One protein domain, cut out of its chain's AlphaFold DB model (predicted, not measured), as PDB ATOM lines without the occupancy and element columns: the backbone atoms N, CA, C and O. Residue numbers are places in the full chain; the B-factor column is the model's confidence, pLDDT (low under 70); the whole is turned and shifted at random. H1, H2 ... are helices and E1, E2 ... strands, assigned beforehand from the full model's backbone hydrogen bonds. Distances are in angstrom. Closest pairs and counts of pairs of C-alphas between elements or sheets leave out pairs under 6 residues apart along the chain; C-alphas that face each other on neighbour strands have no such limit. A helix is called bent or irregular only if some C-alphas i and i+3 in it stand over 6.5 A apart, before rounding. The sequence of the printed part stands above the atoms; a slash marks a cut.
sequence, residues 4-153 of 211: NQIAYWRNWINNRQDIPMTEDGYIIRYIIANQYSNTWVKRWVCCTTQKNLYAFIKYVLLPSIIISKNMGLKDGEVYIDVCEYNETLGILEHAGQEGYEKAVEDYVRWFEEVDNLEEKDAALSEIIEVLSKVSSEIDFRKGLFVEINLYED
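Overview. This is residues 4 to 153 of the 211 residues of an uncharacterized protein of bioreactor metagenome (UniProt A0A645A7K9). A twisted sheet of three strands is a wall covered on one face by helices, while its other face has no helix on it. The long bent helix H2 and helix H5 run along the strands in the layer next to the sheet, H4 packs on both of them farther from the sheet, H3 packs beside H2b and H4, and H1 packs on H2a. The printed part has 150 residues, with named elements in the order H1, E1, E2, H2, H3, H4, H5, E3; the sheet, in the order E2, E1, E3, is antiparallel throughout, and the class is mixed, helices and strands. It is compact, with a radius of gyration of the C-alphas of 14.7 A and spans of 43 by 31 by 29 A.

Along the chain. In the sheet, E1 is residues 26 to 34, 26.3 A long, from C-alpha 26 at (21.201, 46.580, -16.764); E2 is 39 to 47, 25.2 A; E3 is 144 to 151, 23.2 A, ending at C-alpha 151 at (21.534, 42.660, -21.193). H2, residues 50 to 75, was assigned as one helix by its hydrogen bonds but is bent, with C-alphas 59 and 62 6.6 A apart; its arms are H2a, 50 to 59, 14.1 A, and H2b, 62 to 75, 18.8 A. H5 is 124 to 137, 20.2 A; H4 is 100 to 119, 28.1 A; H3 is 85 to 94, 14.3 A; H1 is 4 to 13, 14.6 A, from C-alpha 4 at (26.985, 52.542, 0.919).

Arrangement. E1 and E2 form a hairpin, with N 28 and O 45 2.9 A apart, within hydrogen-bond range; between E1 and E3, N 31 and O 147 are within range at 2.8 A. H2a, H2b and H5 are on the same face, making two layers, helices over a sheet, at heights of 9.5, 8.9 and 6.8 A. H2b, H3 and H4 form a bundle, helices side by side: H2b touches H3 at Pro 63 and Thr 88, C-alphas 6.1 A apart, and H4 at Ile 66 and Tyr 107, 6.7 A. H4 and H5 are a helical hairpin, closest at the C-alphas of Leu 117 and Ile 127, 7.1 A. H1 touches H2a at a steep tilt of 66 degrees, closest at the C-alphas of Gln 5 and Ala 55, 7.4 A. Each O i to N i+4 pair is within hydrogen-bond range in H1, H2a, H3, H4 and H5; in H2b 8 of 10 are.

Size, cuts and confidence. The C-alphas farthest apart, of Glu 23 and Glu 98, are 44.9 A apart. The printed part has no cut. The link from H1 to E1, residues 14 to 25, is long. Mean pLDDT of the printed part is 89.9; residue 96 is under 70.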
ATOM      1  N   ASN A   4      28.359  52.883   1.278       75.25
ATOM      2  CA  ASN A   4      26.985  52.542   0.919       75.25
ATOM      3  C   ASN A   4      26.845  51.443  -0.156       75.25
ATOM      4  O   ASN A   4      25.862  50.710  -0.115       75.25
ATOM      5  N   GLN A   5      27.785  51.291  -1.101       78.75
ATOM      6  CA  GLN A   5      27.653  50.307  -2.195       78.75
ATOM      7  C   GLN A   5      27.984  48.874  -1.753       78.75
ATOM      8  O   GLN A   5      27.280  47.942  -2.124       78.75
ATOM      9  N   ILE A   6      28.996  48.693  -0.900       82.31
ATOM     10  CA  ILE A   6      29.306  47.383  -0.302       82.31
ATOM     11  C   ILE A   6      28.148  46.925   0.584       82.31
ATOM     12  O   ILE A   6      27.700  45.785   0.490       82.31
ATOM     13  N   ALA A   7      27.628  47.826   1.425       84.19
ATOM     14  CA  ALA A   7      26.492  47.525   2.291       84.19
ATOM     15  C   ALA A   7      25.239  47.134   1.487       84.19
ATOM     16  O   ALA A   7      24.538  46.202   1.875       84.19
ATOM     17  N   TYR A   8      24.990  47.804   0.357       85.81
ATOM     18  CA  TYR A   8      23.895  47.478  -0.558       85.81
ATOM     19  C   TYR A   8      23.981  46.030  -1.063       85.81
ATOM     20  O   TYR A   8      23.050  45.254  -0.856       85.81
ATOM     21  N   TRP A   9      25.121  45.634  -1.642       89.94
ATOM     22  CA  TRP A   9      25.303  44.272  -2.157       89.94
ATOM     23  C   TRP A   9      25.301  43.218  -1.046       89.94
ATOM     24  O   TRP A   9      24.713  42.151  -1.217       89.94
ATOM     25  N   ARG A  10      25.873  43.529   0.127       89.44
ATOM     26  CA  ARG A  10      25.861  42.617   1.282       89.44
ATOM     27  C   ARG A  10      24.445  42.367   1.779       89.44
ATOM     28  O   ARG A  10      24.113  41.235   2.118       89.44
ATOM     29  N   ASN A  11      23.605  43.398   1.832       87.75
ATOM     30  CA  ASN A  11      22.212  43.228   2.234       87.75
ATOM     31  C   ASN A  11      21.437  42.362   1.239       87.75
ATOM     32  O   ASN A  11      20.624  41.547   1.675       87.75
ATOM     33  N   TRP A  12      21.714  42.496  -0.060       87.56
ATOM     34  CA  TRP A  12      21.098  41.654  -1.081       87.56
ATOM     35  C   TRP A  12      21.516  40.183  -0.974       87.56
ATOM     36  O   TRP A  12      20.646  39.329  -0.831       87.56
ATOM     37  N   ILE A  13      22.821  39.877  -0.930       86.56
ATOM     38  CA  ILE A  13      23.313  38.487  -0.799       86.56
ATOM     39  C   ILE A  13      22.749  37.808   0.457       86.56
ATOM     40  O   ILE A  13      22.378  36.638   0.429       86.56
ATOM     41  N   ASN A  14      22.627  38.556   1.557       85.62
ATOM     42  CA  ASN A  14      22.095  38.044   2.820       85.62
ATOM     43  C   ASN A  14      20.556  37.996   2.886       85.62
ATOM     44  O   ASN A  14      20.009  37.815   3.977       85.62
ATOM     45  N   ASN A  15      19.849  38.191   1.764       81.50
ATOM     46  CA  ASN A  15      18.382  38.231   1.674       81.50
ATOM     47  C   ASN A  15      17.733  39.230   2.653       81.50
ATOM     48  O   ASN A  15      16.618  39.029   3.135       81.50
ATOM     49  N   ARG A  16      18.450  40.306   2.994       77.44
ATOM     50  CA  ARG A  16      17.947  41.401   3.843       77.44
ATOM     51  C   ARG A  16      17.333  42.528   3.023       77.44
ATOM     52  O   ARG A  16      16.712  43.423   3.592       77.44
ATOM     53  N   GLN A  17      17.550  42.509   1.714       80.12
ATOM     54  CA  GLN A  17      17.051  43.500   0.779       80.12
ATOM     55  C   GLN A  17      16.833  42.854  -0.589       80.12
ATOM     56  O   GLN A  17      17.737  42.215  -1.117       80.12
ATOM     57  N   ASP A  18      15.671  43.095  -1.189       76.94
ATOM     58  CA  ASP A  18      15.439  42.768  -2.593       76.94
ATOM     59  C   ASP A  18      16.023  43.856  -3.496       76.94
ATOM     60  O   ASP A  18      15.966  45.053  -3.183       76.94
ATOM     61  N   ILE A  19      16.557  43.445  -4.644       78.06
ATOM     62  CA  ILE A  19      16.906  44.370  -5.720       78.06
ATOM     63  C   ILE A  19      15.713  44.411  -6.669       78.06
ATOM     64  O   ILE A  19      15.449  43.417  -7.349       78.06
ATOM     65  N   PRO A  20      14.958  45.522  -6.706       78.56
ATOM     66  CA  PRO A  20      13.818  45.610  -7.595       78.56
ATOM     67  C   PRO A  20      14.306  45.567  -9.041       78.56
ATOM     68  O   PRO A  20      15.252  46.265  -9.404       78.56
ATOM     69  N   MET A  21      13.624  44.779  -9.867       82.75
ATOM     70  CA  MET A  21      13.762  44.893 -11.312       82.75
ATOM     71  C   MET A  21      13.284  46.284 -11.738       82.75
ATOM     72  O   MET A  21      12.218  46.728 -11.297       82.75
ATOM     73  N   THR A  22      14.066  46.970 -12.564       84.19
ATOM     74  CA  THR A  22      13.717  48.276 -13.138       84.19
ATOM     75  C   THR A  22      13.764  48.206 -14.651       84.19
ATOM     76  O   THR A  22      14.588  47.488 -15.206       84.19
ATOM     77  N   GLU A  23      12.907  48.987 -15.299       81.69
ATOM     78  CA  GLU A  23      12.770  49.026 -16.758       81.69
ATOM     79  C   GLU A  23      14.064  49.432 -17.469       81.69
ATOM     80  O   GLU A  23      14.385  48.832 -18.480       81.69
ATOM     81  N   ASP A  24      14.834  50.366 -16.902       85.75
ATOM     82  CA  ASP A  24      16.077  50.884 -17.500       85.75
ATOM     83  C   ASP A  24      17.350  50.312 -16.841       85.75
ATOM     84  O   ASP A  24      18.437  50.881 -16.947       85.75
ATOM     85  N   GLY A  25      17.217  49.247 -16.046       90.25
ATOM     86  CA  GLY A  25      18.349  48.670 -15.323       90.25
ATOM     87  C   GLY A  25      19.064  47.614 -16.152       90.25
ATOM     88  O   GLY A  25      18.409  46.724 -16.687       90.25
ATOM     89  N   TYR A  26      20.397  47.640 -16.156       94.75
ATOM     90  CA  TYR A  26      21.201  46.580 -16.764       94.75
ATOM     91  C   TYR A  26      20.921  45.248 -16.080       94.75
ATOM     92  O   TYR A  26      20.959  45.165 -14.847       94.75
ATOM     93  N   ILE A  27      20.676  44.199 -16.858       93.94
ATOM     94  CA  ILE A  27      20.355  42.881 -16.312       93.94
ATOM     95  C   ILE A  27      21.545  41.953 -16.492       93.94
ATOM     96  O   ILE A  27      21.977  41.706 -17.613       93.94
ATOM     97  N   ILE A  28      22.054  41.402 -15.392       95.12
ATOM     98  CA  ILE A  28      23.024  40.306 -15.432       95.12
ATOM     99  C   ILE A  28      22.311  39.004 -15.101       95.12
ATOM    100  O   ILE A  28      21.715  38.877 -14.030       95.12
ATOM    101  N   ARG A  29      22.449  38.015 -15.980       93.25
ATOM    102  CA  ARG A  29      22.249  36.600 -15.662       93.25
ATOM    103  C   ARG A  29      23.619  35.977 -15.453       93.25
ATOM    104  O   ARG A  29      24.479  36.093 -16.321       93.25
ATOM    105  N   TYR A  30      23.824  35.300 -14.330       93.62
ATOM    106  CA  TYR A  30      25.023  34.488 -14.142       93.62
ATOM    107  C   TYR A  30      24.680  33.100 -13.617       93.62
ATOM    108  O   TYR A  30      23.736  32.935 -12.838       93.62
ATOM    109  N   ILE A  31      25.473  32.119 -14.040       93.12
ATOM    110  CA  ILE A  31      25.465  30.740 -13.559       93.12
ATOM    111  C   ILE A  31      26.884  30.410 -13.115       93.12
ATOM    112  O   ILE A  31      27.829  30.594 -13.875       93.12
ATOM    113  N   ILE A  32      27.032  29.913 -11.890       94.19
ATOM    114  CA  ILE A  32      28.277  29.335 -11.385       94.19
ATOM    115  C   ILE A  32      27.927  27.954 -10.843       94.19
ATOM    116  O   ILE A  32      27.142  27.843  -9.901       94.19
ATOM    117  N   ALA A  33      28.481  26.901 -11.438       91.81
ATOM    118  CA  ALA A  33      28.185  25.523 -11.070       91.81
ATOM    119  C   ALA A  33      29.464  24.736 -10.781       91.81
ATOM    120  O   ALA A  33      30.361  24.641 -11.619       91.81
ATOM    121  N   ASN A  34      29.525  24.140  -9.593       89.25
ATOM    122  CA  ASN A  34      30.528  23.154  -9.229       89.25
ATOM    123  C   ASN A  34      30.096  21.785  -9.774       89.25
ATOM    124  O   ASN A  34      29.118  21.187  -9.322       89.25
ATOM    125  N   GLN A  35      30.844  21.281 -10.749       84.06
ATOM    126  CA  GLN A  35      30.551  20.026 -11.436       84.06
ATOM    127  C   GLN A  35      30.802  18.787 -10.570       84.06
ATOM    128  O   GLN A  35      30.287  17.716 -10.883       84.06
ATOM    129  N   TYR A  36      31.585  18.904  -9.495       83.94
ATOM    130  CA  TYR A  36      31.901  17.773  -8.622       83.94
ATOM    131  C   TYR A  36      30.829  17.521  -7.564       83.94
ATOM    132  O   TYR A  36      30.575  16.370  -7.212       83.94
ATOM    133  N   SER A  37      30.202  18.579  -7.057       81.88
ATOM    134  CA  SER A  37      29.198  18.497  -5.990       81.88
ATOM    135  C   SER A  37      27.762  18.696  -6.460       81.88
ATOM    136  O   SER A  37      26.836  18.507  -5.673       81.88
ATOM    137  N   ASN A  38      27.566  19.074  -7.726       72.50
ATOM    138  CA  ASN A  38      26.275  19.502  -8.265       72.50
ATOM    139  C   ASN A  38      25.678  20.708  -7.507       72.50
ATOM    140  O   ASN A  38      24.470  20.943  -7.553       72.50
ATOM    141  N   THR A  39      26.519  21.472  -6.801       84.88
ATOM    142  CA  THR A  39      26.154  22.759  -6.205       84.88
ATOM    143  C   THR A  39      26.237  23.823  -7.286       84.88
ATOM    144  O   THR A  39      27.281  23.993  -7.913       84.88
ATOM    145  N   TRP A  40      25.161  24.570  -7.497       87.75
ATOM    146  CA  TRP A  40      25.129  25.642  -8.480       87.75
ATOM    147  C   TRP A  40      24.329  26.832  -7.973       87.75
ATOM    148  O   TRP A  40      23.403  26.703  -7.171       87.75
ATOM    149  N   VAL A  41      24.715  28.007  -8.452       89.25
ATOM    150  CA  VAL A  41      24.022  29.265  -8.220       89.25
ATOM    151  C   VAL A  41      23.703  29.864  -9.574       89.25
ATOM    152  O   VAL A  41      24.597  30.060 -10.394       89.25
ATOM    153  N   LYS A  42      22.430  30.182  -9.780       88.44
ATOM    154  CA  LYS A  42      21.937  30.929 -10.930       88.44
ATOM    155  C   LYS A  42      21.137  32.109 -10.421       88.44
ATOM    156  O   LYS A  42      20.306  31.945  -9.531       88.44
ATOM    157  N   ARG A  43      21.404  33.310 -10.921       88.88
ATOM    158  CA  ARG A  43      20.676  34.512 -10.493       88.88
ATOM    159  C   ARG A  43      20.523  35.495 -11.636       88.88
ATOM    160  O   ARG A  43      21.413  35.632 -12.475       88.88
ATOM    161  N   TRP A  44      19.416  36.224 -11.573       89.75
ATOM    162  CA  TRP A  44      19.183  37.440 -12.333       89.75
ATOM    163  C   TRP A  44      19.348  38.644 -11.409       89.75
ATOM    164  O   TRP A  44      18.753  38.694 -10.330       89.75
ATOM    165  N   VAL A  45      20.156  39.617 -11.820       91.38
ATOM    166  CA  VAL A  45      20.493  40.801 -11.024       91.38
ATOM    167  C   VAL A  45      20.237  42.059 -11.837       91.38
ATOM    168  O   VAL A  45      20.771  42.210 -12.931       91.38
ATOM    169  N   CYS A  46      19.453  42.979 -11.277       91.31
ATOM    170  CA  CYS A  46      19.200  44.283 -11.878       91.31
ATOM    171  C   CYS A  46      20.171  45.335 -11.322       91.31
ATOM    172  O   CYS A  46      20.130  45.702 -10.146       91.31
ATOM    173  N   CYS A  47      21.050  45.845 -12.173       93.19
ATOM    174  CA  CYS A  47      21.964  46.933 -11.862       93.19
ATOM    175  C   CYS A  47      21.378  48.249 -12.380       93.19
ATOM    176  O   CYS A  47      21.575  48.627 -13.530       93.19
ATOM    177  N   THR A  48      20.691  48.986 -11.506       90.00
ATOM    178  CA  THR A  48      19.942  50.213 -11.857       90.00
ATOM    179  C   THR A  48      20.789  51.366 -12.414       90.00
ATOM    180  O   THR A  48      20.247  52.387 -12.819       90.00
ATOM    181  N   THR A  49      22.118  51.263 -12.352       90.88
ATOM    182  CA  THR A  49      23.062  52.229 -12.927       90.88
ATOM    183  C   THR A  49      24.326  51.499 -13.367       90.88
ATOM    184  O   THR A  49      24.679  50.467 -12.789       90.88
ATOM    185  N   GLN A  50      25.074  52.074 -14.309       92.00
ATOM    186  CA  GLN A  50      26.356  51.518 -14.759       92.00
ATOM    187  C   GLN A  50      27.395  51.463 -13.626       92.00
ATOM    188  O   GLN A  50      28.156  50.509 -13.495       92.00
ATOM    189  N   LYS A  51      27.355  52.422 -12.695       92.38
ATOM    190  CA  LYS A  51      28.175  52.374 -11.478       92.38
ATOM    191  C   LYS A  51      27.827  51.180 -10.580       92.38
ATOM    192  O   LYS A  51      28.711  50.583  -9.967       92.38
ATOM    193  N   ASN A  52      26.542  50.833 -10.469       91.88
ATOM    194  CA  ASN A  52      26.125  49.629  -9.747       91.88
ATOM    195  C   ASN A  52      26.551  48.362 -10.495       91.88
ATOM    196  O   ASN A  52      26.977  47.417  -9.839       91.88
ATOM    197  N   LEU A  53      26.508  48.372 -11.830       95.38
ATOM    198  CA  LEU A  53      26.997  47.284 -12.675       95.38
ATOM    199  C   LEU A  53      28.485  47.000 -12.420       95.38
ATOM    200  O   LEU A  53      28.834  45.879 -12.052       95.38
ATOM    201  N   TYR A  54      29.355  48.011 -12.502       96.25
ATOM    202  CA  TYR A  54      30.784  47.835 -12.207       96.25
ATOM    203  C   TYR A  54      31.037  47.377 -10.770       96.25
ATOM    204  O   TYR A  54      31.851  46.483 -10.540       96.25
ATOM    205  N   ALA A  55      30.314  47.940  -9.796       94.69
ATOM    206  CA  ALA A  55      30.434  47.515  -8.405       94.69
ATOM    207  C   ALA A  55      30.031  46.042  -8.215       94.69
ATOM    208  O   ALA A  55      30.720  45.305  -7.511       94.69
ATOM    209  N   PHE A  56      28.949  45.599  -8.857       96.00
ATOM    210  CA  PHE A  56      28.532  44.202  -8.815       96.00
ATOM    211  C   PHE A  56      29.601  43.283  -9.411       96.00
ATOM    212  O   PHE A  56      30.000  42.306  -8.778       96.00
ATOM    213  N   ILE A  57      30.113  43.625 -10.596       97.38
ATOM    214  CA  ILE A  57      31.130  42.821 -11.277       97.38
ATOM    215  C   ILE A  57      32.385  42.700 -10.401       97.38
ATOM    216  O   ILE A  57      32.820  41.591 -10.097       97.38
ATOM    217  N   LYS A  58      32.936  43.829  -9.940       96.56
ATOM    218  CA  LYS A  58      34.219  43.872  -9.221       96.56
ATOM    219  C   LYS A  58      34.190  43.238  -7.834       96.56
ATOM    220  O   LYS A  58      35.188  42.649  -7.427       96.56
ATOM    221  N   TYR A  59      33.083  43.385  -7.106       95.38
ATOM    222  CA  TYR A  59      33.033  43.045  -5.678       95.38
ATOM    223  C   TYR A  59      32.128  41.865  -5.350       95.38
ATOM    224  O   TYR A  59      32.168  41.379  -4.226       95.38
ATOM    225  N   VAL A  60      31.322  41.399  -6.304       96.06
ATOM    226  CA  VAL A  60      30.488  40.206  -6.131       96.06
ATOM    227  C   VAL A  60      30.892  39.150  -7.142       96.06
ATOM    228  O   VAL A  60      31.362  38.083  -6.754       96.06
ATOM    229  N   LEU A  61      30.768  39.445  -8.435       96.75
ATOM    230  CA  LEU A  61      30.888  38.432  -9.482       96.75
ATOM    231  C   LEU A  61      32.317  37.887  -9.619       96.75
ATOM    232  O   LEU A  61      32.516  36.677  -9.513       96.75
ATOM    233  N   LEU A  62      33.317  38.756  -9.808       97.31
ATOM    234  CA  LEU A  62      34.710  38.325  -9.976       97.31
ATOM    235  C   LEU A  62      35.257  37.587  -8.739       97.31
ATOM    236  O   LEU A  62      35.808  36.498  -8.924       97.31
ATOM    237  N   PRO A  63      35.080  38.088  -7.494       95.75
ATOM    238  CA  PRO A  63      35.489  37.346  -6.303       95.75
ATOM    239  C   PRO A  63      34.791  35.988  -6.188       95.75
ATOM    240  O   PRO A  63      35.449  34.978  -5.946       95.75
ATOM    241  N   SER A  64      33.479  35.944  -6.441       95.38
ATOM    242  CA  SER A  64      32.700  34.700  -6.411       95.38
ATOM    243  C   SER A  64      33.261  33.647  -7.362       95.38
ATOM    244  O   SER A  64      33.457  32.493  -6.976       95.38
ATOM    245  N   ILE A  65      33.581  34.045  -8.596       95.31
ATOM    246  CA  ILE A  65      34.135  33.151  -9.615       95.31
ATOM    247  C   ILE A  65      35.522  32.652  -9.205       95.31
ATOM    248  O   ILE A  65      35.757  31.440  -9.198       95.31
ATOM    249  N   ILE A  66      36.448  33.552  -8.854       94.00
ATOM    250  CA  ILE A  66      37.837  33.152  -8.599       94.00
ATOM    251  C   ILE A  66      37.974  32.329  -7.312       94.00
ATOM    252  O   ILE A  66      38.726  31.351  -7.295       94.00
ATOM    253  N   ILE A  67      37.213  32.656  -6.264       92.62
ATOM    254  CA  ILE A  67      37.212  31.889  -5.013       92.62
ATOM    255  C   ILE A  67      36.545  30.530  -5.240       92.62
ATOM    256  O   ILE A  67      37.095  29.511  -4.822       92.62
ATOM    257  N   SER A  68      35.426  30.467  -5.972       92.00
ATOM    258  CA  SER A  68      34.797  29.183  -6.323       92.00
ATOM    259  C   SER A  68      35.752  28.282  -7.103       92.00
ATOM    260  O   SER A  68      35.890  27.108  -6.767       92.00
ATOM    261  N   LYS A  69      36.464  28.837  -8.094       89.38
ATOM    262  CA  LYS A  69      37.429  28.120  -8.948       89.38
ATOM    263  C   LYS A  69      38.568  27.488  -8.151       89.38
ATOM    264  O   LYS A  69      39.017  26.406  -8.512       89.38
ATOM    265  N   ASN A  70      39.053  28.162  -7.109       85.62
ATOM    266  CA  ASN A  70      40.284  27.762  -6.417       85.62
ATOM    267  C   ASN A  70      40.052  27.136  -5.038       85.62
ATOM    268  O   ASN A  70      40.839  26.301  -4.609       85.62
ATOM    269  N   MET A  71      38.986  27.515  -4.336       81.50
ATOM    270  CA  MET A  71      38.669  27.015  -2.993       81.50
ATOM    271  C   MET A  71      37.351  26.253  -2.981       81.50
ATOM    272  O   MET A  71      37.317  25.110  -2.529       81.50
ATOM    273  N   GLY A  72      36.297  26.850  -3.547       73.88
ATOM    274  CA  GLY A  72      34.957  26.260  -3.554       73.88
ATOM    275  C   GLY A  72      34.932  24.851  -4.149       73.88
ATOM    276  O   GLY A  72      34.288  23.961  -3.604       73.88
ATOM    277  N   LEU A  73      35.720  24.585  -5.196       76.62
ATOM    278  CA  LEU A  73      35.827  23.239  -5.771       76.62
ATOM    279  C   LEU A  73      36.324  22.173  -4.791       76.62
ATOM    280  O   LEU A  73      35.805  21.058  -4.813       76.62
ATOM    281  N   LYS A  74      37.289  22.500  -3.926       74.19
ATOM    282  CA  LYS A  74      37.815  21.562  -2.925       74.19
ATOM    283  C   LYS A  74      36.772  21.246  -1.858       74.19
ATOM    284  O   LYS A  74      36.657  20.095  -1.443       74.19
ATOM    285  N   ASP A  75      36.023  22.263  -1.450       75.31
ATOM    286  CA  ASP A  75      34.987  22.135  -0.429       75.31
ATOM    287  C   ASP A  75      33.652  21.638  -1.018       75.31
ATOM    288  O   ASP A  75      32.725  21.315  -0.281       75.31
ATOM    289  N   GLY A  76      33.559  21.506  -2.349       79.31
ATOM    290  CA  GLY A  76      32.342  21.083  -3.040       79.31
ATOM    291  C   GLY A  76      31.259  22.167  -3.075       79.31
ATOM    292  O   GLY A  76      30.077  21.867  -3.241       79.31
ATOM    293  N   GLU A  77      31.619  23.435  -2.936       85.38
ATOM    294  CA  GLU A  77      30.667  24.537  -2.822       85.38
ATOM    295  C   GLU A  77      30.934  25.632  -3.855       85.38
ATOM    296  O   GLU A  77      32.024  25.761  -4.412       85.38
ATOM    297  N   VAL A  78      29.892  26.407  -4.148       89.12
ATOM    298  CA  VAL A  78      29.999  27.645  -4.918       89.12
ATOM    299  C   VAL A  78      30.029  28.789  -3.915       89.12
ATOM    300  O   VAL A  78      29.126  28.917  -3.091       89.12
ATOM    301  N   TYR A  79      31.068  29.612  -3.986       90.25
ATOM    302  CA  TYR A  79      31.241  30.771  -3.126       90.25
ATOM    303  C   TYR A  79      30.547  31.990  -3.736       90.25
ATOM    304  O   TYR A  79      30.841  32.358  -4.874       90.25
ATOM    305  N   ILE A  80      29.656  32.621  -2.967       91.50
ATOM    306  CA  ILE A  80      28.984  33.877  -3.319       91.50
ATOM    307  C   ILE A  80      29.013  34.805  -2.105       91.50
ATOM    308  O   ILE A  80      28.319  34.554  -1.121       91.50
ATOM    309  N   ASP A  81      29.779  35.890  -2.188       91.25
ATOM    310  CA  ASP A  81      29.803  36.942  -1.168       91.25
ATOM    311  C   ASP A  81      30.260  38.279  -1.775       91.25
ATOM    312  O   ASP A  81      30.685  38.345  -2.932       91.25
ATOM    313  N   VAL A  82      30.176  39.351  -0.987       93.19
ATOM    314  CA  VAL A  82      30.754  40.653  -1.316       93.19
ATOM    315  C   VAL A  82      32.148  40.759  -0.717       93.19
ATOM    316  O   VAL A  82      32.286  40.967   0.493       93.19
ATOM    317  N   CYS A  83      33.156  40.705  -1.580       93.62
ATOM    318  CA  CYS A  83      34.555  40.827  -1.195       93.62
ATOM    319  C   CYS A  83      35.182  42.073  -1.814       93.62
ATOM    320  O   CYS A  83      35.080  42.325  -3.019       93.62
ATOM    321  N   GLU A  84      35.877  42.849  -0.989       93.75
ATOM    322  CA  GLU A  84      36.741  43.913  -1.499       93.75
ATOM    323  C   GLU A  84      37.985  43.329  -2.187       93.75
ATOM    324  O   GLU A  84      38.332  42.162  -2.009       93.75
ATOM    325  N   TYR A  85      38.696  44.152  -2.961       94.88
ATOM    326  CA  TYR A  85      39.887  43.721  -3.700       94.88
ATOM    327  C   TYR A  85      40.941  43.064  -2.792       94.88
ATOM    328  O   TYR A  85      41.307  41.910  -2.989       94.88
ATOM    329  N   ASN A  86      41.359  43.764  -1.732       94.81
ATOM    330  CA  ASN A  86      42.355  43.243  -0.789       94.81
ATOM    331  C   ASN A  86      41.831  42.060   0.036       94.81
ATOM    332  O   ASN A  86      42.609  41.203   0.440       94.81
ATOM    333  N   GLU A  87      40.523  42.011   0.295       94.38
ATOM    334  CA  GLU A  87      39.889  40.887   0.989       94.38
ATOM    335  C   GLU A  87      39.940  39.627   0.118       94.38
ATOM    336  O   GLU A  87      40.362  38.576   0.590       94.38
ATOM    337  N   THR A  88      39.622  39.759  -1.173       94.69
ATOM    338  CA  THR A  88      39.707  38.668  -2.153       94.69
ATOM    339  C   THR A  88      41.138  38.148  -2.276       94.69
ATOM    340  O   THR A  88      41.357  36.940  -2.200       94.69
ATOM    341  N   LEU A  89      42.123  39.045  -2.403       94.75
ATOM    342  CA  LEU A  89      43.539  38.666  -2.427       94.75
ATOM    343  C   LEU A  89      43.952  37.935  -1.148       94.75
ATOM    344  O   LEU A  89      44.536  36.856  -1.221       94.75
ATOM    345  N   GLY A  90      43.571  38.472   0.013       93.00
ATOM    346  CA  GLY A  90      43.828  37.835   1.298       93.00
ATOM    347  C   GLY A  90      43.244  36.424   1.369       93.00
ATOM    348  O   GLY A  90      43.945  35.507   1.788       93.00
ATOM    349  N   ILE A  91      42.002  36.218   0.921       91.69
ATOM    350  CA  ILE A  91      41.363  34.893   0.881       91.69
ATOM    351  C   ILE A  91      42.168  33.918   0.007       91.69
ATOM    352  O   ILE A  91      42.464  32.807   0.451       91.69
ATOM    353  N   LEU A  92      42.563  34.337  -1.199       90.94
ATOM    354  CA  LEU A  92      43.326  33.499  -2.131       90.94
ATOM    355  C   LEU A  92      44.712  33.130  -1.579       90.94
ATOM    356  O   LEU A  92      45.107  31.967  -1.645       90.94
ATOM    357  N   GLU A  93      45.427  34.092  -0.995       87.50
ATOM    358  CA  GLU A  93      46.753  33.874  -0.400       87.50
ATOM    359  C   GLU A  93      46.691  32.946   0.823       87.50
ATOM    360  O   GLU A  93      47.506  32.032   0.963       87.50
ATOM    361  N   HIS A  94      45.699  33.131   1.703       85.25
ATOM    362  CA  HIS A  94      45.543  32.310   2.911       85.25
ATOM    363  C   HIS A  94      45.091  30.879   2.608       85.25
ATOM    364  O   HIS A  94      45.302  29.988   3.436       85.25
ATOM    365  N   ALA A  95      44.493  30.632   1.440       77.81
ATOM    366  CA  ALA A  95      44.091  29.293   1.027       77.81
ATOM    367  C   ALA A  95      45.285  28.330   0.906       77.81
ATOM    368  O   ALA A  95      45.105  27.121   1.074       77.81
ATOM    369  N   GLY A  96      46.489  28.852   0.616       64.69
ATOM    370  CA  GLY A  96      47.742  28.090   0.578       64.69
ATOM    371  C   GLY A  96      47.729  26.885  -0.370       64.69
ATOM    372  O   GLY A  96      48.452  25.916  -0.136       64.69
ATOM    373  N   GLN A  97      46.867  26.896  -1.393       70.69
ATOM    374  CA  GLN A  97      46.721  25.796  -2.350       70.69
ATOM    375  C   GLN A  97      47.656  25.971  -3.543       70.69
ATOM    376  O   GLN A  97      47.939  27.087  -3.961       70.69
ATOM    377  N   GLU A  98      48.106  24.865  -4.129       71.31
ATOM    378  CA  GLU A  98      48.926  24.894  -5.341       71.31
ATOM    379  C   GLU A  98      48.193  25.639  -6.474       71.31
ATOM    380  O   GLU A  98      47.074  25.280  -6.840       71.31
ATOM    381  N   GLY A  99      48.816  26.690  -7.019       73.75
ATOM    382  CA  GLY A  99      48.245  27.509  -8.092       73.75
ATOM    383  C   GLY A  99      47.523  28.785  -7.645       73.75
ATOM    384  O   GLY A  99      46.984  29.483  -8.510       73.75
ATOM    385  N   TYR A 100      47.537  29.132  -6.350       82.62
ATOM    386  CA  TYR A 100      46.952  30.391  -5.867       82.62
ATOM    387  C   TYR A 100      47.614  31.630  -6.494       82.62
ATOM    388  O   TYR A 100      46.922  32.615  -6.732       82.62
ATOM    389  N   GLU A 101      48.908  31.587  -6.835       88.69
ATOM    390  CA  GLU A 101      49.594  32.710  -7.487       88.69
ATOM    391  C   GLU A 101      48.949  33.041  -8.832       88.69
ATOM    392  O   GLU A 101      48.660  34.198  -9.127       88.69
ATOM    393  N   LYS A 102      48.625  32.010  -9.620       89.75
ATOM    394  CA  LYS A 102      47.916  32.191 -10.887       89.75
ATOM    395  C   LYS A 102      46.495  32.710 -10.665       89.75
ATOM    396  O   LYS A 102      46.002  33.502 -11.460       89.75
ATOM    397  N   ALA A 103      45.827  32.267  -9.600       90.88
ATOM    398  CA  ALA A 103      44.506  32.774  -9.245       90.88
ATOM    399  C   ALA A 103      44.537  34.266  -8.894       90.88
ATOM    400  O   ALA A 103      43.653  35.011  -9.315       90.88
ATOM    401  N   VAL A 104      45.568  34.694  -8.161       94.19
ATOM    402  CA  VAL A 104      45.831  36.102  -7.856       94.19
ATOM    403  C   VAL A 104      46.097  36.877  -9.145       94.19
ATOM    404  O   VAL A 104      45.425  37.874  -9.383       94.19
ATOM    405  N   GLU A 105      46.992  36.403 -10.016       94.38
ATOM    406  CA  GLU A 105      47.275  37.043 -11.311       94.38
ATOM    407  C   GLU A 105      46.018  37.195 -12.186       94.38
ATOM    408  O   GLU A 105      45.778  38.268 -12.743       94.38
ATOM    409  N   ASP A 106      45.201  36.141 -12.290       95.06
ATOM    410  CA  ASP A 106      43.936  36.164 -13.031       95.06
ATOM    411  C   ASP A 106      42.955  37.182 -12.423       95.06
ATOM    412  O   ASP A 106      42.398  38.002 -13.152       95.06
ATOM    413  N   TYR A 107      42.776  37.181 -11.095       96.75
ATOM    414  CA  TYR A 107      41.874  38.119 -10.420       96.75
ATOM    415  C   TYR A 107      42.314  39.573 -10.586       96.75
ATOM    416  O   TYR A 107      41.484  40.421 -10.913       96.75
ATOM    417  N   VAL A 108      43.603  39.863 -10.387       97.62
ATOM    418  CA  VAL A 108      44.147  41.217 -10.552       97.62
ATOM    419  C   VAL A 108      43.928  41.699 -11.981       97.62
ATOM    420  O   VAL A 108      43.378  42.782 -12.164       97.62
ATOM    421  N   ARG A 109      44.251  40.869 -12.982       97.81
ATOM    422  CA  ARG A 109      44.021  41.194 -14.396       97.81
ATOM    423  C   ARG A 109      42.551  41.503 -14.673       97.81
ATOM    424  O   ARG A 109      42.252  42.544 -15.247       97.81
ATOM    425  N   TRP A 110      41.628  40.626 -14.274       97.94
ATOM    426  CA  TRP A 110      40.196  40.842 -14.513       97.94
ATOM    427  C   TRP A 110      39.677  42.092 -13.810       97.94
ATOM    428  O   TRP A 110      38.891  42.841 -14.386       97.94
ATOM    429  N   PHE A 111      40.117  42.331 -12.574       98.00
ATOM    430  CA  PHE A 111      39.719  43.513 -11.823       98.00
ATOM    431  C   PHE A 111      40.203  44.791 -12.513       98.00
ATOM    432  O   PHE A 111      39.405  45.704 -12.698       98.00
ATOM    433  N   GLU A 112      41.470  44.839 -12.935       97.88
ATOM    434  CA  GLU A 112      42.048  45.970 -13.670       97.88
ATOM    435  C   GLU A 112      41.367  46.187 -15.027       97.88
ATOM    436  O   GLU A 112      41.107  47.327 -15.402       97.88
ATOM    437  N   GLU A 113      41.035  45.125 -15.770       97.94
ATOM    438  CA  GLU A 113      40.267  45.248 -17.017       97.94
ATOM    439  C   GLU A 113      38.917  45.936 -16.765       97.94
ATOM    440  O   GLU A 113      38.576  46.888 -17.466       97.94
ATOM    441  N   VAL A 114      38.179  45.522 -15.729       97.75
ATOM    442  CA  VAL A 114      36.890  46.140 -15.373       97.75
ATOM    443  C   VAL A 114      37.063  47.562 -14.829       97.75
ATOM    444  O   VAL A 114      36.235  48.424 -15.127       97.75
ATOM    445  N   ASP A 115      38.125  47.838 -14.073       97.00
ATOM    446  CA  ASP A 115      38.428  49.183 -13.568       97.00
ATOM    447  C   ASP A 115      38.715  50.155 -14.719       97.00
ATOM    448  O   ASP A 115      38.125  51.230 -14.786       97.00
ATOM    449  N   ASN A 116      39.504  49.724 -15.709       97.69
ATOM    450  CA  ASN A 116      39.766  50.494 -16.926       97.69
ATOM    451  C   ASN A 116      38.490  50.763 -17.740       97.69
ATOM    452  O   ASN A 116      38.372  51.821 -18.359       97.69
ATOM    453  N   LEU A 117      37.537  49.819 -17.773       97.62
ATOM    454  CA  LEU A 117      36.228  50.042 -18.399       97.62
ATOM    455  C   LEU A 117      35.422  51.116 -17.652       97.62
ATOM    456  O   LEU A 117      34.807  51.958 -18.306       97.62
ATOM    457  N   GLU A 118      35.436  51.098 -16.315       96.62
ATOM    458  CA  GLU A 118      34.754  52.105 -15.489       96.62
ATOM    459  C   GLU A 118      35.368  53.499 -15.673       96.62
ATOM    460  O   GLU A 118      34.631  54.469 -15.850       96.62
ATOM    461  N   GLU A 119      36.698  53.612 -15.688       96.06
ATOM    462  CA  GLU A 119      37.392  54.900 -15.828       96.06
ATOM    463  C   GLU A 119      37.093  55.615 -17.151       96.06
ATOM    464  O   GLU A 119      37.016  56.847 -17.185       96.06
ATOM    465  N   LYS A 120      36.922  54.858 -18.241       96.06
ATOM    466  CA  LYS A 120      36.653  55.416 -19.576       96.06
ATOM    467  C   LYS A 120      35.170  55.512 -19.936       96.06
ATOM    468  O   LYS A 120      34.880  55.919 -21.057       96.06
ATOM    469  N   ASP A 121      34.270  55.131 -19.026       93.56
ATOM    470  CA  ASP A 121      32.825  55.044 -19.277       93.56
ATOM    471  C   ASP A 121      32.504  54.190 -20.520       93.56
ATOM    472  O   ASP A 121      31.933  54.650 -21.510       93.56
ATOM    473  N   ALA A 122      32.984  52.944 -20.504       95.75
ATOM    474  CA  ALA A 122      32.939  52.046 -21.655       95.75
ATOM    475  C   ALA A 122      31.511  51.710 -22.114       95.75
ATOM    476  O   ALA A 122      30.581  51.623 -21.309       95.75
ATOM    477  N   ALA A 123      31.355  51.417 -23.407       96.56
ATOM    478  CA  ALA A 123      30.080  50.951 -23.941       96.56
ATOM    479  C   ALA A 123      29.727  49.548 -23.412       96.56
ATOM    480  O   ALA A 123      30.608  48.731 -23.135       96.56
ATOM    481  N   LEU A 124      28.429  49.223 -23.348       94.94
ATOM    482  CA  LEU A 124      27.943  47.927 -22.850       94.94
ATOM    483  C   LEU A 124      28.577  46.730 -23.578       94.94
ATOM    484  O   LEU A 124      28.903  45.729 -22.944       94.94
ATOM    485  N   SER A 125      28.808  46.847 -24.889       96.50
ATOM    486  CA  SER A 125      29.459  45.807 -25.692       96.50
ATOM    487  C   SER A 125      30.871  45.476 -25.202       96.50
ATOM    488  O   SER A 125      31.236  44.308 -25.153       96.50
ATOM    489  N   GLU A 126      31.646  46.475 -24.773       97.75
ATOM    490  CA  GLU A 126      32.995  46.261 -24.233       97.75
ATOM    491  C   GLU A 126      32.943  45.551 -22.871       97.75
ATOM    492  O   GLU A 126      33.804  44.729 -22.555       97.75
ATOM    493  N   ILE A 127      31.908  45.826 -22.069       97.88
ATOM    494  CA  ILE A 127      31.670  45.132 -20.796       97.88
ATOM    495  C   ILE A 127      31.307  43.663 -21.056       97.88
ATOM    496  O   ILE A 127      31.861  42.770 -20.412       97.88
ATOM    497  N   ILE A 128      30.422  43.403 -22.026       97.00
ATOM    498  CA  ILE A 128      30.041  42.044 -22.448       97.00
ATOM    499  C   ILE A 128      31.271  41.255 -22.909       97.00
ATOM    500  O   ILE A 128      31.429  40.093 -22.527       97.00
ATOM    501  N   GLU A 129      32.160  41.872 -23.691       97.19
ATOM    502  CA  GLU A 129      33.393  41.235 -24.162       97.19
ATOM    503  C   GLU A 129      34.286  40.782 -23.001       97.19
ATOM    504  O   GLU A 129      34.739  39.634 -22.998       97.19
ATOM    505  N   VAL A 130      34.495  41.630 -21.986       97.31
ATOM    506  CA  VAL A 130      35.282  41.265 -20.794       97.31
ATOM    507  C   VAL A 130      34.618  40.129 -20.012       97.31
ATOM    508  O   VAL A 130      35.289  39.157 -19.667       97.31
ATOM    509  N   LEU A 131      33.303  40.183 -19.778       97.25
ATOM    510  CA  LEU A 131      32.581  39.125 -19.051       97.25
ATOM    511  C   LEU A 131      32.586  37.782 -19.801       97.25
ATOM    512  O   LEU A 131      32.736  36.720 -19.186       97.25
ATOM    513  N   SER A 132      32.491  37.829 -21.131       95.44
ATOM    514  CA  SER A 132      32.627  36.655 -22.002       95.44
ATOM    515  C   SER A 132      34.026  36.053 -21.889       95.44
ATOM    516  O   SER A 132      34.180  34.836 -21.765       95.44
ATOM    517  N   LYS A 133      35.054  36.909 -21.860       95.56
ATOM    518  CA  LYS A 133      36.450  36.504 -21.668       95.56
ATOM    519  C   LYS A 133      36.647  35.803 -20.329       95.56
ATOM    520  O   LYS A 133      37.137  34.676 -20.319       95.56
ATOM    521  N   VAL A 134      36.185  36.416 -19.235       95.69
ATOM    522  CA  VAL A 134      36.232  35.833 -17.882       95.69
ATOM    523  C   VAL A 134      35.598  34.445 -17.879       95.69
ATOM    524  O   VAL A 134      36.235  33.492 -17.439       95.69
ATOM    525  N   SER A 135      34.388  34.309 -18.430       93.50
ATOM    526  CA  SER A 135      33.677  33.024 -18.503       93.50
ATOM    527  C   SER A 135      34.458  31.980 -19.314       93.50
ATOM    528  O   SER A 135      34.608  30.843 -18.874       93.50
ATOM    529  N   SER A 136      35.034  32.372 -20.456       92.56
ATOM    530  CA  SER A 136      35.805  31.476 -21.336       92.56
ATOM    531  C   SER A 136      37.148  31.015 -20.752       92.56
ATOM    532  O   SER A 136      37.656  29.951 -21.108       92.56
ATOM    533  N   GLU A 137      37.731  31.800 -19.843       92.88
ATOM    534  CA  GLU A 137      38.972  31.457 -19.141       92.88
ATOM    535  C   GLU A 137      38.740  30.452 -17.998       92.88
ATOM    536  O   GLU A 137      39.696  29.876 -17.455       92.88
ATOM    537  N   ILE A 138      37.476  30.199 -17.640       90.56
ATOM    538  CA  ILE A 138      37.094  29.117 -16.739       90.56
ATOM    539  C   ILE A 138      36.995  27.810 -17.529       90.56
ATOM    540  O   ILE A 138      36.129  27.611 -18.374       90.56
ATOM    541  N   ASP A 139      37.890  26.872 -17.222       82.88
ATOM    542  CA  ASP A 139      37.859  25.547 -17.833       82.88
ATOM    543  C   ASP A 139      36.840  24.658 -17.114       82.88
ATOM    544  O   ASP A 139      37.128  24.126 -16.039       82.88
ATOM    545  N   PHE A 140      35.674  24.451 -17.733       81.56
ATOM    546  CA  PHE A 140      34.618  23.588 -17.192       81.56
ATOM    547  C   PHE A 140      35.116  22.183 -16.836       81.56
ATOM    548  O   PHE A 140      34.683  21.604 -15.845       81.56
ATOM    549  N   ARG A 141      36.107  21.655 -17.568       80.81
ATOM    550  CA  ARG A 141      36.684  20.320 -17.318       80.81
ATOM    551  C   ARG A 141      37.473  20.256 -16.012       80.81
ATOM    552  O   ARG A 141      37.775  19.165 -15.534       80.81
ATOM    553  N   LYS A 142      37.826  21.412 -15.446       82.06
ATOM    554  CA  LYS A 142      38.473  21.544 -14.135       82.06
ATOM    555  C   LYS A 142      37.471  21.692 -12.993       82.06
ATOM    556  O   LYS A 142      37.894  21.949 -11.875       82.06
ATOM    557  N   GLY A 143      36.177  21.518 -13.262       84.94
ATOM    558  CA  GLY A 143      35.156  21.359 -12.235       84.94
ATOM    559  C   GLY A 143      34.277  22.572 -11.973       84.94
ATOM    560  O   GLY A 143      33.325  22.437 -11.215       84.94
ATOM    561  N   LEU A 144      34.538  23.730 -12.587       91.44
ATOM    562  CA  LEU A 144      33.684  24.913 -12.457       91.44
ATOM    563  C   LEU A 144      33.128  25.318 -13.818       91.44
ATOM    564  O   LEU A 144      33.896  25.615 -14.723       91.44
ATOM    565  N   PHE A 145      31.810  25.380 -13.952       92.75
ATOM    566  CA  PHE A 145      31.147  26.004 -15.094       92.75
ATOM    567  C   PHE A 145      30.727  27.428 -14.727       92.75
ATOM    568  O   PHE A 145      30.186  27.645 -13.639       92.75
ATOM    569  N   VAL A 146      30.984  28.380 -15.626       94.81
ATOM    570  CA  VAL A 146      30.585  29.782 -15.479       94.81
ATOM    571  C   VAL A 146      29.969  30.275 -16.781       94.81
ATOM    572  O   VAL A 146      30.582  30.157 -17.838       94.81
ATOM    573  N   GLU A 147      28.783  30.859 -16.676       94.38
ATOM    574  CA  GLU A 147      28.094  31.565 -17.757       94.38
ATOM    575  C   GLU A 147      27.681  32.939 -17.236       94.38
ATOM    576  O   GLU A 147      27.146  33.047 -16.130       94.38
ATOM    577  N   ILE A 148      27.948  33.990 -18.010       96.00
ATOM    578  CA  ILE A 148      27.605  35.366 -17.660       96.00
ATOM    579  C   ILE A 148      27.027  36.040 -18.900       96.00
ATOM    580  O   ILE A 148      27.749  36.270 -19.867       96.00
ATOM    581  N   ASN A 149      25.753  36.416 -18.830       94.44
ATOM    582  CA  ASN A 149      25.072  37.186 -19.864       94.44
ATOM    583  C   ASN A 149      24.678  38.550 -19.296       94.44
ATOM    584  O   ASN A 149      24.152  38.650 -18.183       94.44
ATOM    585  N   LEU A 150      24.938  39.601 -20.065       95.88
ATOM    586  CA  LEU A 150      24.620  40.978 -19.709       95.88
ATOM    587  C   LEU A 150      23.714  41.568 -20.788       95.88
ATOM    588  O   LEU A 150      24.059  41.566 -21.969       95.88
ATOM    589  N   TYR A 151      22.569  42.079 -20.354       94.19
ATOM    590  CA  TYR A 151      21.534  42.660 -21.193       94.19
ATOM    591  C   TYR A 151      21.373  44.143 -20.858       94.19
ATOM    592  O   TYR A 151      21.534  44.552 -19.701       94.19
ATOM    593  N   GLU A 152      21.068  44.943 -21.878       91.94
ATOM    594  CA  GLU A 152      20.872  46.389 -21.739       91.94
ATOM    595  C   GLU A 152      19.734  46.699 -20.771       91.94
ATOM    596  O   GLU A 152      19.903  47.505 -19.858       91.94
ATOM    597  N   ASP A 153      18.616  46.000 -20.934       90.50
ATOM    598  CA  ASP A 153      17.458  46.125 -20.073       90.50
ATOM    599  C   ASP A 153      16.616  44.844 -20.054       90.50
ATOM    600  O   ASP A 153      16.936  43.826 -20.678       90.50
TER     601      ASP A 153